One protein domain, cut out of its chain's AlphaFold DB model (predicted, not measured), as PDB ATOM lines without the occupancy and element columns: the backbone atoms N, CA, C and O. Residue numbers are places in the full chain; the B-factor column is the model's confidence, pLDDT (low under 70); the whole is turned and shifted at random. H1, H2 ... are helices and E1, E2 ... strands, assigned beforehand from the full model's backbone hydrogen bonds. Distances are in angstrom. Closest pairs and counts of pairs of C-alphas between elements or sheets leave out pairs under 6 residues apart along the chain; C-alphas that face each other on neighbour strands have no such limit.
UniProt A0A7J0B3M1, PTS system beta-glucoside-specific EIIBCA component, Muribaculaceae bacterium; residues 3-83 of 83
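This is residues 3 to 83 of the 83 residues of the protein "PTS system beta-glucoside-specific EIIBCA component" of Muribaculaceae bacterium (UniProt A0A7J0B3M1). Little regular structure is present: loops join three separate two-stranded ribbons, E1 and E4 near the middle, hairpin E5 and E6 towards one end, and hairpin E2 and E3 nearer the other, where short helix H2 lies. The printed part has 81 residues, 31 in named elements, ordered E1 H1 E2 E3 H2 E4 E5 E6; the class is mixed and each sheet antiparallel. It is loose, radius of gyration of the C-alphas 14.8 A, spanning 40 by 31 by 24 A.

E5, residues 62 to 65, and E6, residues 79 to 82, form a hairpin; N 64 and O 80 are 2.8 A apart, within hydrogen-bond range. E1, residues 3 to 5, and E4, residues 50 to 53, are antiparallel neighbours at 157 degrees, N 4 to O 51 2.9 A. E4 and E6 are only just apart, closest C-alphas 8.4 A. E2, residues 17 to 19, and E3, residues 34 to 36, form another hairpin, N 18 to O 35 2.9 A. H2, residues 38 to 43, has every O i to N i+4 pair within range; H1, residues 9 to 12, is too short for one.

E5 measures 10.2 A, E6 10.1 A, E4 9.8 A and H2 8.7 A. C-alpha 3 is at (116.105, 202.118, 95.304), C-alpha 82 at (111.990, 211.170, 111.779).

The farthest C-alphas, Ala 43 and Val 83, are 42.0 A apart. The printed part has no cut; links E2 to E3 and E5 to E6 are long. No printed residue is under 70 in pLDDT.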
ATOM      1  N   VAL A   3     116.483 201.510  96.586       93.38
ATOM      2  CA  VAL A   3     116.105 202.118  95.304       93.38
ATOM      3  C   VAL A   3     115.946 200.982  94.299       93.38
ATOM      4  O   VAL A   3     116.898 200.241  94.064       93.38
ATOM      5  N   HIS A   4     114.749 200.815  93.743       93.12
ATOM      6  CA  HIS A   4     114.415 199.744  92.805       93.12
ATOM      7  C   HIS A   4     114.044 200.342  91.445       93.12
ATOM      8  O   HIS A   4     113.190 201.224  91.376       93.12
ATOM      9  N   LEU A   5     114.708 199.888  90.378       92.31
ATOM     10  CA  LEU A   5     114.556 200.438  89.029       92.31
ATOM     11  C   LEU A   5     113.666 199.552  88.153       92.31
ATOM     12  O   LEU A   5     114.074 198.450  87.771       92.31
ATOM     13  N   GLY A   6     112.504 200.080  87.775       89.00
ATOM     14  CA  GLY A   6     111.505 199.407  86.951       89.00
ATOM     15  C   GLY A   6     110.830 198.236  87.658       89.00
ATOM     16  O   GLY A   6     111.111 197.947  88.816       89.00
ATOM     17  N   ILE A   7     109.950 197.537  86.947       89.38
ATOM     18  CA  ILE A   7     109.305 196.306  87.417       89.38
ATOM     19  C   ILE A   7     109.805 195.138  86.564       89.38
ATOM     20  O   ILE A   7     109.974 195.275  85.354       89.38
ATOM     21  N   ASP A   8     110.079 193.988  87.191       89.31
ATOM     22  CA  ASP A   8     110.563 192.766  86.527       89.31
ATOM     23  C   ASP A   8     111.891 192.899  85.745       89.31
ATOM     24  O   ASP A   8     112.283 191.986  85.010       89.31
ATOM     25  N   THR A   9     112.649 193.981  85.952       90.88
ATOM     26  CA  THR A   9     113.904 194.274  85.230       90.88
ATOM     27  C   THR A   9     115.021 193.262  85.492       90.88
ATOM     28  O   THR A   9     115.973 193.180  84.720       90.88
ATOM     29  N   VAL A  10     114.882 192.399  86.505       90.88
ATOM     30  CA  VAL A  10     115.776 191.251  86.739       90.88
ATOM     31  C   VAL A  10     115.896 190.337  85.511       90.88
ATOM     32  O   VAL A  10     116.964 189.781  85.258       90.88
ATOM     33  N   LYS A  11     114.840 190.239  84.690       90.81
ATOM     34  CA  LYS A  11     114.812 189.440  83.452       90.81
ATOM     35  C   LYS A  11     115.838 189.908  82.412       90.81
ATOM     36  O   LYS A  11     116.207 189.137  81.529       90.81
ATOM     37  N   LEU A  12     116.332 191.141  82.533       91.19
ATOM     38  CA  LEU A  12     117.346 191.717  81.651       91.19
ATOM     39  C   LEU A  12     118.766 191.241  81.975       91.19
ATOM     40  O   LEU A  12     119.676 191.518  81.197       91.19
ATOM     41  N   ASN A  13     118.984 190.542  83.097       91.62
ATOM     42  CA  ASN A  13     120.303 190.053  83.525       91.62
ATOM     43  C   ASN A  13     121.396 191.142  83.472       91.62
ATOM     44  O   ASN A  13     122.511 190.905  83.013       91.62
ATOM     45  N   GLY A  14     121.058 192.364  83.898       90.88
ATOM     46  CA  GLY A  14     121.973 193.512  83.908       90.88
ATOM     47  C   GLY A  14     122.139 194.233  82.565       90.88
ATOM     48  O   GLY A  14     122.846 195.238  82.502       90.88
ATOM     49  N   LYS A  15     121.478 193.789  81.489       93.75
ATOM     50  CA  LYS A  15     121.472 194.502  80.206       93.75
ATOM     51  C   LYS A  15     120.925 195.919  80.397       93.75
ATOM     52  O   LYS A  15     119.877 196.089  81.009       93.75
ATOM     53  N   TYR A  16     121.630 196.904  79.838       95.12
ATOM     54  CA  TYR A  16     121.325 198.341  79.942       95.12
ATOM     55  C   TYR A  16     121.579 198.981  81.301       95.12
ATOM     56  O   TYR A  16     121.240 200.148  81.462       95.12
ATOM     57  N   PHE A  17     122.176 198.264  82.253       95.44
ATOM     58  CA  PHE A  17     122.561 198.803  83.552       95.44
ATOM     59  C   PHE A  17     124.085 198.802  83.692       95.44
ATOM     60  O   PHE A  17     124.754 197.821  83.375       95.44
ATOM     61  N   THR A  18     124.631 199.893  84.224       96.75
ATOM     62  CA  THR A  18     126.062 200.039  84.519       96.75
ATOM     63  C   THR A  18     126.228 200.463  85.969       96.75
ATOM     64  O   THR A  18     125.880 201.595  86.317       96.75
ATOM     65  N   SER A  19     126.745 199.563  86.813       95.81
ATOM     66  CA  SER A  19     127.093 199.873  88.207       95.81
ATOM     67  C   SER A  19     128.432 200.601  88.278       95.81
ATOM     68  O   SER A  19     129.369 200.254  87.558       95.81
ATOM     69  N   TYR A  20     128.526 201.587  89.166       97.44
ATOM     70  CA  TYR A  20     129.754 202.337  89.451       97.44
ATOM     71  C   TYR A  20     130.317 202.063  90.845       97.44
ATOM     72  O   TYR A  20     131.360 202.609  91.192       97.44
ATOM     73  N   VAL A  21     129.633 201.231  91.629       96.81
ATOM     74  CA  VAL A  21     130.023 200.852  92.989       96.81
ATOM     75  C   VAL A  21     129.983 199.338  93.147       96.81
ATOM     76  O   VAL A  21     129.393 198.625  92.321       96.81
ATOM     77  N   GLN A  22     130.594 198.850  94.220       96.00
ATOM     78  CA  GLN A  22     130.585 197.438  94.593       96.00
ATOM     79  C   GLN A  22     129.710 197.175  95.821       96.00
ATOM     80  O   GLN A  22     129.368 198.077  96.587       96.00
ATOM     81  N   GLU A  23     129.339 195.912  96.016       95.12
ATOM     82  CA  GLU A  23     128.613 195.498  97.213       95.12
ATOM     83  C   GLU A  23     129.429 195.799  98.481       95.12
ATOM     84  O   GLU A  23     130.639 195.580  98.534       95.12
ATOM     85  N   GLY A  24     128.758 196.330  99.506       96.19
ATOM     86  CA  GLY A  24     129.390 196.732 100.766       96.19
ATOM     87  C   GLY A  24     130.112 198.084 100.721       96.19
ATOM     88  O   GLY A  24     130.566 198.561 101.764       96.19
ATOM     89  N   GLU A  25     130.195 198.733  99.559       97.06
ATOM     90  CA  GLU A  25     130.796 200.058  99.432       97.06
ATOM     91  C   GLU A  25     129.951 201.125 100.148       97.06
ATOM     92  O   GLU A  25     128.726 201.190 100.012       97.06
ATOM     93  N   ARG A  26     130.613 201.992 100.922       96.44
ATOM     94  CA  ARG A  26     129.965 203.164 101.519       96.44
ATOM     95  C   ARG A  26     129.840 204.266 100.477       96.44
ATOM     96  O   ARG A  26     130.845 204.723  99.946       96.44
ATOM     97  N   VAL A  27     128.616 204.740 100.268       94.75
ATOM     98  CA  VAL A  27     128.307 205.831  99.336       94.75
ATOM     99  C   VAL A  27     127.942 207.117 100.076       94.75
ATOM    100  O   VAL A  27     127.457 207.080 101.208       94.75
ATOM    101  N   SER A  28     128.160 208.261  99.428       94.25
ATOM    102  CA  SER A  28     127.780 209.590  99.937       94.25
ATOM    103  C   SER A  28     126.668 210.230  99.093       94.25
ATOM    104  O   SER A  28     126.492 209.877  97.926       94.25
ATOM    105  N   LYS A  29     125.920 211.196  99.653       92.00
ATOM    106  CA  LYS A  29     124.899 211.951  98.893       92.00
ATOM    107  C   LYS A  29     125.542 212.589  97.652       92.00
ATOM    108  O   LYS A  29     126.586 213.225  97.758       92.00
ATOM    109  N   GLY A  30     124.911 212.405  96.493       91.88
ATOM    110  CA  GLY A  30     125.398 212.904  95.201       91.88
ATOM    111  C   GLY A  30     126.412 211.995  94.494       91.88
ATOM    112  O   GLY A  30     126.760 212.261  93.346       91.88
ATOM    113  N   GLN A  31     126.872 210.907  95.122       94.62
ATOM    114  CA  GLN A  31     127.726 209.928  94.451       94.62
ATOM    115  C   GLN A  31     126.931 209.153  93.396       94.62
ATOM    116  O   GLN A  31     125.832 208.660  93.655       94.62
ATOM    117  N   LYS A  32     127.511 209.000  92.203       95.00
ATOM    118  CA  LYS A  32     126.926 208.178  91.143       95.00
ATOM    119  C   LYS A  32     127.055 206.697  91.505       95.00
ATOM    120  O   LYS A  32     128.163 206.192  91.634       95.00
ATOM    121  N   VAL A  33     125.919 206.016  91.642       95.38
ATOM    122  CA  VAL A  33     125.850 204.594  92.031       95.38
ATOM    123  C   VAL A  33     125.612 203.693  90.818       95.38
ATOM    124  O   VAL A  33     126.275 202.674  90.650       95.38
ATOM    125  N   LEU A  34     124.684 204.085  89.944       94.25
ATOM    126  CA  LEU A  34     124.195 203.274  88.831       94.25
ATOM    127  C   LEU A  34     123.752 204.196  87.685       94.25
ATOM    128  O   LEU A  34     123.303 205.317  87.926       94.25
ATOM    129  N   SER A  35     123.865 203.741  86.441       94.88
ATOM    130  CA  SER A  35     123.180 204.354  85.294       94.88
ATOM    131  C   SER A  35     122.457 203.302  84.476       94.88
ATOM    132  O   SER A  35     122.902 202.157  84.431       94.88
ATOM    133  N   PHE A  36     121.396 203.712  83.787       94.12
ATOM    134  CA  PHE A  36     120.642 202.831  82.912       94.12
ATOM    135  C   PHE A  36     120.138 203.536  81.652       94.12
ATOM    136  O   PHE A  36     120.010 204.760  81.616       94.12
ATOM    137  N   GLU A  37     119.854 202.756  80.612       94.94
ATOM    138  CA  GLU A  37     119.411 203.261  79.308       94.94
ATOM    139  C   GLU A  37     117.882 203.194  79.194       94.94
ATOM    140  O   GLU A  37     117.310 202.207  78.728       94.94
ATOM    141  N   MET A  38     117.211 204.263  79.632       92.19
ATOM    142  CA  MET A  38     115.749 204.317  79.757       92.19
ATOM    143  C   MET A  38     115.003 204.026  78.443       92.19
ATOM    144  O   MET A  38     114.013 203.296  78.451       92.19
ATOM    145  N   ASP A  39     115.496 204.530  77.309       94.38
ATOM    146  CA  ASP A  39     114.858 204.315  76.002       94.38
ATOM    147  C   ASP A  39     114.890 202.844  75.574       94.38
ATOM    148  O   ASP A  39     113.923 202.337  75.005       94.38
ATOM    149  N   LYS A  40     115.977 202.129  75.891       95.00
ATOM    150  CA  LYS A  40     116.108 200.705  75.566       95.00
ATOM    151  C   LYS A  40     115.229 199.834  76.458       95.00
ATOM    152  O   LYS A  40     114.640 198.878  75.964       95.00
ATOM    153  N   LEU A  41     115.090 200.194  77.737       93.19
ATOM    154  CA  LEU A  41     114.155 199.528  78.651       93.19
ATOM    155  C   LEU A  41     112.710 199.649  78.153       93.19
ATOM    156  O   LEU A  41     112.013 198.641  78.042       93.19
ATOM    157  N   LYS A  42     112.292 200.861  77.767       92.44
ATOM    158  CA  LYS A  42     110.956 201.108  77.202       92.44
ATOM    159  C   LYS A  42     110.738 200.363  75.888       92.44
ATOM    160  O   LYS A  42     109.665 199.805  75.682       92.44
ATOM    161  N   ALA A  43     111.746 200.314  75.016       94.62
ATOM    162  CA  ALA A  43     111.671 199.577  73.755       94.62
ATOM    163  C   ALA A  43     111.500 198.058  73.951       94.62
ATOM    164  O   ALA A  43     110.892 197.403  73.108       94.62
ATOM    165  N   GLU A  44     111.993 197.502  75.060       92.94
ATOM    166  CA  GLU A  44     111.765 196.102  75.441       92.94
ATOM    167  C   GLU A  44     110.460 195.879  76.229       92.94
ATOM    168  O   GLU A  44     110.155 194.748  76.600       92.94
ATOM    169  N   GLY A  45     109.665 196.931  76.445       92.75
ATOM    170  CA  GLY A  45     108.362 196.851  77.105       92.75
ATOM    171  C   GLY A  45     108.417 196.859  78.632       92.75
ATOM    172  O   GLY A  45     107.436 196.477  79.263       92.75
ATOM    173  N   TYR A  46     109.534 197.283  79.230       92.94
ATOM    174  CA  TYR A  46     109.650 197.418  80.681       92.94
ATOM    175  C   TYR A  46     109.207 198.801  81.157       92.94
ATOM    176  O   TYR A  46     109.515 199.826  80.540       92.94
ATOM    177  N   GLU A  47     108.532 198.822  82.304       89.94
ATOM    178  CA  GLU A  47     108.264 200.049  83.051       89.94
ATOM    179  C   GLU A  47     109.565 200.593  83.645       89.94
ATOM    180  O   GLU A  47     110.434 199.842  84.094       89.94
ATOM    181  N   THR A  48     109.706 201.916  83.625       90.88
ATOM    182  CA  THR A  48     110.923 202.610  84.073       90.88
ATOM    183  C   THR A  48     110.700 203.406  85.352       90.88
ATOM    184  O   THR A  48     111.519 204.256  85.695       90.88
ATOM    185  N   ASP A  49     109.587 203.158  86.038       91.88
ATOM    186  CA  ASP A  49     109.280 203.747  87.332       91.88
ATOM    187  C   ASP A  49     110.335 203.344  88.361       91.88
ATOM    188  O   ASP A  49     110.765 202.192  88.441       91.88
ATOM    189  N   VAL A  50     110.787 204.317  89.144       91.88
ATOM    190  CA  VAL A  50     111.813 204.110  90.164       91.88
ATOM    191  C   VAL A  50     111.162 204.191  91.531       91.88
ATOM    192  O   VAL A  50     110.650 205.237  91.924       91.88
ATOM    193  N   MET A  51     111.205 203.093  92.279       92.25
ATOM    194  CA  MET A  51     110.693 203.049  93.643       92.25
ATOM    195  C   MET A  51     111.805 203.391  94.629       92.25
ATOM    196  O   MET A  51     112.889 202.805  94.590       92.25
ATOM    197  N   VAL A  52     111.516 204.300  95.557       92.94
ATOM    198  CA  VAL A  52     112.391 204.623  96.687       92.94
ATOM    199  C   VAL A  52     111.669 204.236  97.969       92.94
ATOM    200  O   VAL A  52     110.580 204.729  98.248       92.94
ATOM    201  N   VAL A  53     112.267 203.335  98.744       93.75
ATOM    202  CA  VAL A  53     111.625 202.707  99.905       93.75
ATOM    203  C   VAL A  53     112.538 202.792 101.125       93.75
ATOM    204  O   VAL A  53     113.722 202.454 101.064       93.75
ATOM    205  N   ILE A  54     111.997 203.196 102.272       94.44
ATOM    206  CA  ILE A  54     112.653 202.977 103.567       94.44
ATOM    207  C   ILE A  54     112.279 201.566 104.024       94.44
ATOM    208  O   ILE A  54     111.110 201.256 104.188       94.44
ATOM    209  N   THR A  55     113.267 200.686 104.153       95.31
ATOM    210  CA  THR A  55     113.053 199.250 104.415       95.31
ATOM    211  C   THR A  55     113.004 198.905 105.903       95.31
ATOM    212  O   THR A  55     112.501 197.854 106.270       95.31
ATOM    213  N   ASN A  56     113.550 199.780 106.743       94.81
ATOM    214  CA  ASN A  56     113.652 199.668 108.197       94.81
ATOM    215  C   ASN A  56     112.800 200.758 108.869       94.81
ATOM    216  O   ASN A  56     113.296 201.523 109.691       94.81
ATOM    217  N   THR A  57     111.544 200.912 108.433       94.44
ATOM    218  CA  THR A  57     110.630 201.966 108.919       94.44
ATOM    219  C   THR A  57     110.311 201.853 110.403       94.44
ATOM    220  O   THR A  57     110.026 202.862 111.029       94.44
ATOM    221  N   ASP A  58     110.412 200.657 110.975       95.19
ATOM    222  CA  ASP A  58     110.263 200.372 112.403       95.19
ATOM    223  C   ASP A  58     111.313 201.065 113.290       95.19
ATOM    224  O   ASP A  58     111.102 201.218 114.490       95.19
ATOM    225  N   GLN A  59     112.432 201.507 112.709       96.06
ATOM    226  CA  GLN A  59     113.491 202.253 113.401       96.06
ATOM    227  C   GLN A  59     113.270 203.773 113.402       96.06
ATOM    228  O   GLN A  59     114.120 204.510 113.902       96.06
ATOM    229  N   TYR A  60     112.161 204.246 112.832       94.56
ATOM    230  CA  TYR A  60     111.815 205.659 112.709       94.56
ATOM    231  C   TYR A  60     110.441 205.917 113.335       94.56
ATOM    232  O   TYR A  60     109.560 205.060 113.302       94.56
ATOM    233  N   LEU A  61     110.243 207.110 113.892       95.94
ATOM    234  CA  LEU A  61     108.950 207.552 114.416       95.94
ATOM    235  C   LEU A  61     107.926 207.763 113.300       95.94
ATOM    236  O   LEU A  61     106.751 207.456 113.485       95.94
ATOM    237  N   ASP A  62     108.362 208.314 112.165       95.25
ATOM    238  CA  ASP A  62     107.505 208.554 111.003       95.25
ATOM    239  C   ASP A  62     108.338 208.770 109.726       95.25
ATOM    240  O   ASP A  62     109.529 209.096 109.791       95.25
ATOM    241  N   VAL A  63     107.715 208.630 108.554       94.19
ATOM    242  CA  VAL A  63     108.319 208.899 107.242       94.19
ATOM    243  C   VAL A  63     107.373 209.747 106.399       94.19
ATOM    244  O   VAL A  63     106.300 209.308 105.994       94.19
ATOM    245  N   PHE A  64     107.814 210.956 106.062       94.50
ATOM    246  CA  PHE A  64     107.046 211.906 105.266       94.50
ATOM    247  C   PHE A  64     107.537 211.925 103.814       94.50
ATOM    248  O   PHE A  64     108.705 212.257 103.581       94.50
ATOM    249  N   PRO A  65     106.675 211.627 102.825       93.31
ATOM    250  CA  PRO A  65     106.980 211.891 101.428       93.31
ATOM    251  C   PRO A  65     106.832 213.375 101.101       93.31
ATOM    252  O   PRO A  65     105.968 214.073 101.638       93.31
ATOM    253  N   ASN A  66     107.654 213.858 100.175       92.94
ATOM    254  CA  ASN A  66     107.509 215.200  99.637       92.94
ATOM    255  C   ASN A  66     106.414 215.231  98.560       92.94
ATOM    256  O   ASN A  66     106.664 215.026  97.377       92.94
ATOM    257  N   THR A  67     105.179 215.506  98.978       91.12
ATOM    258  CA  THR A  67     103.993 215.503  98.104       91.12
ATOM    259  C   THR A  67     103.890 216.708  97.168       91.12
ATOM    260  O   THR A  67     102.957 216.780  96.370       91.12
ATOM    261  N   LYS A  68     104.812 217.674  97.265       90.75
ATOM    262  CA  LYS A  68     104.815 218.882  96.426       90.75
ATOM    263  C   LYS A  68     105.654 218.731  95.159       90.75
ATOM    264  O   LYS A  68     105.545 219.578  94.277       90.75
ATOM    265  N   LEU A  69     106.488 217.697  95.077       89.00
ATOM    266  CA  LEU A  69     107.314 217.433  93.906       89.00
ATOM    267  C   LEU A  69     106.477 216.750  92.820       89.00
ATOM    268  O   LEU A  69     105.965 215.651  93.017       89.00
ATOM    269  N   THR A  70     106.354 217.407  91.668       90.00
ATOM    270  CA  THR A  70     105.825 216.807  90.428       90.00
ATOM    271  C   THR A  70     106.944 216.383  89.480       90.00
ATOM    272  O   THR A  70     106.764 215.482  88.668       90.00
ATOM    273  N   GLU A  71     108.101 217.024  89.608       90.62
ATOM    274  CA  GLU A  71     109.359 216.722  88.934       90.62
ATOM    275  C   GLU A  71     110.454 216.765  90.004       90.62
ATOM    276  O   GLU A  71     110.326 217.519  90.970       90.62
ATOM    277  N   ALA A  72     111.496 215.946  89.862       89.00
ATOM    278  CA  ALA A  72     112.574 215.856  90.842       89.00
ATOM    279  C   ALA A  72     113.946 215.884  90.162       89.00
ATOM    280  O   ALA A  72     114.148 215.251  89.120       89.00
ATOM    281  N   THR A  73     114.899 216.575  90.779       90.50
ATOM    282  CA  THR A  73     116.322 216.568  90.424       90.50
ATOM    283  C   THR A  73     117.128 215.805  91.487       90.50
ATOM    284  O   THR A  73     116.614 215.512  92.570       90.50
ATOM    285  N   PRO A  74     118.401 215.447  91.226       86.75
ATOM    286  CA  PRO A  74     119.246 214.751  92.206       86.75
ATOM    287  C   PRO A  74     119.443 215.484  93.545       86.75
ATOM    288  O   PRO A  74     119.865 214.874  94.530       86.75
ATOM    289  N   GLU A  75     119.182 216.787  93.588       87.94
ATOM    290  CA  GLU A  75     119.330 217.631  94.771       87.94
ATOM    291  C   GLU A  75     118.098 217.605  95.685       87.94
ATOM    292  O   GLU A  75     118.233 217.896  96.881       87.94
ATOM    293  N   ASP A  76     116.934 217.228  95.149       91.44
ATOM    294  CA  ASP A  76     115.655 217.269  95.849       91.44
ATOM    295  C   ASP A  76     115.545 216.228  96.969       91.44
ATOM    296  O   ASP A  76     116.052 215.104  96.907       91.44
ATOM    297  N   GLU A  77     114.818 216.600  98.020       91.81
ATOM    298  CA  GLU A  77     114.470 215.694  99.111       91.81
ATOM    299  C   GLU A  77     113.146 214.985  98.809       91.81
ATOM    300  O   GLU A  77     112.076 215.596  98.842       91.81
ATOM    301  N   LEU A  78     113.224 213.678  98.534       92.81
ATOM    302  CA  LEU A  78     112.055 212.844  98.231       92.81
ATOM    303  C   LEU A  78     111.319 212.368  99.491       92.81
ATOM    304  O   LEU A  78     110.089 212.367  99.544       92.81
ATOM    305  N   LEU A  79     112.077 211.940 100.503       93.50
ATOM    306  CA  LEU A  79     111.574 211.330 101.732       93.50
ATOM    307  C   LEU A  79     112.305 211.926 102.933       93.50
ATOM    308  O   LEU A  79     113.530 212.051 102.917       93.50
ATOM    309  N   ARG A  80     111.562 212.216 104.000       93.94
ATOM    310  CA  ARG A  80     112.113 212.636 105.290       93.94
ATOM    311  C   ARG A  80     111.670 211.669 106.382       93.94
ATOM    312  O   ARG A  80     110.487 211.617 106.701       93.94
ATOM    313  N   ALA A  81     112.614 210.934 106.962       92.69
ATOM    314  CA  ALA A  81     112.367 210.061 108.109       92.69
ATOM    315  C   ALA A  81     112.676 210.794 109.424       92.69
ATOM    316  O   ALA A  81     113.663 211.528 109.505       92.69
ATOM    317  N   ILE A  82     111.831 210.606 110.434       94.12
ATOM    318  CA  ILE A  82     111.990 211.170 111.779       94.12
ATOM    319  C   ILE A  82     112.473 210.066 112.711       94.12
ATOM    320  O   ILE A  82     111.891 208.987 112.729       94.12
ATOM    321  N   VAL A  83     113.535 210.339 113.464       86.50
ATOM    322  CA  VAL A  83     114.070 209.457 114.515       86.50
ATOM    323  C   VAL A  83     113.569 209.867 115.888       86.50
ATOM    324  O   VAL A  83     113.336 211.082 116.084       86.50
TER     325      VAL A  83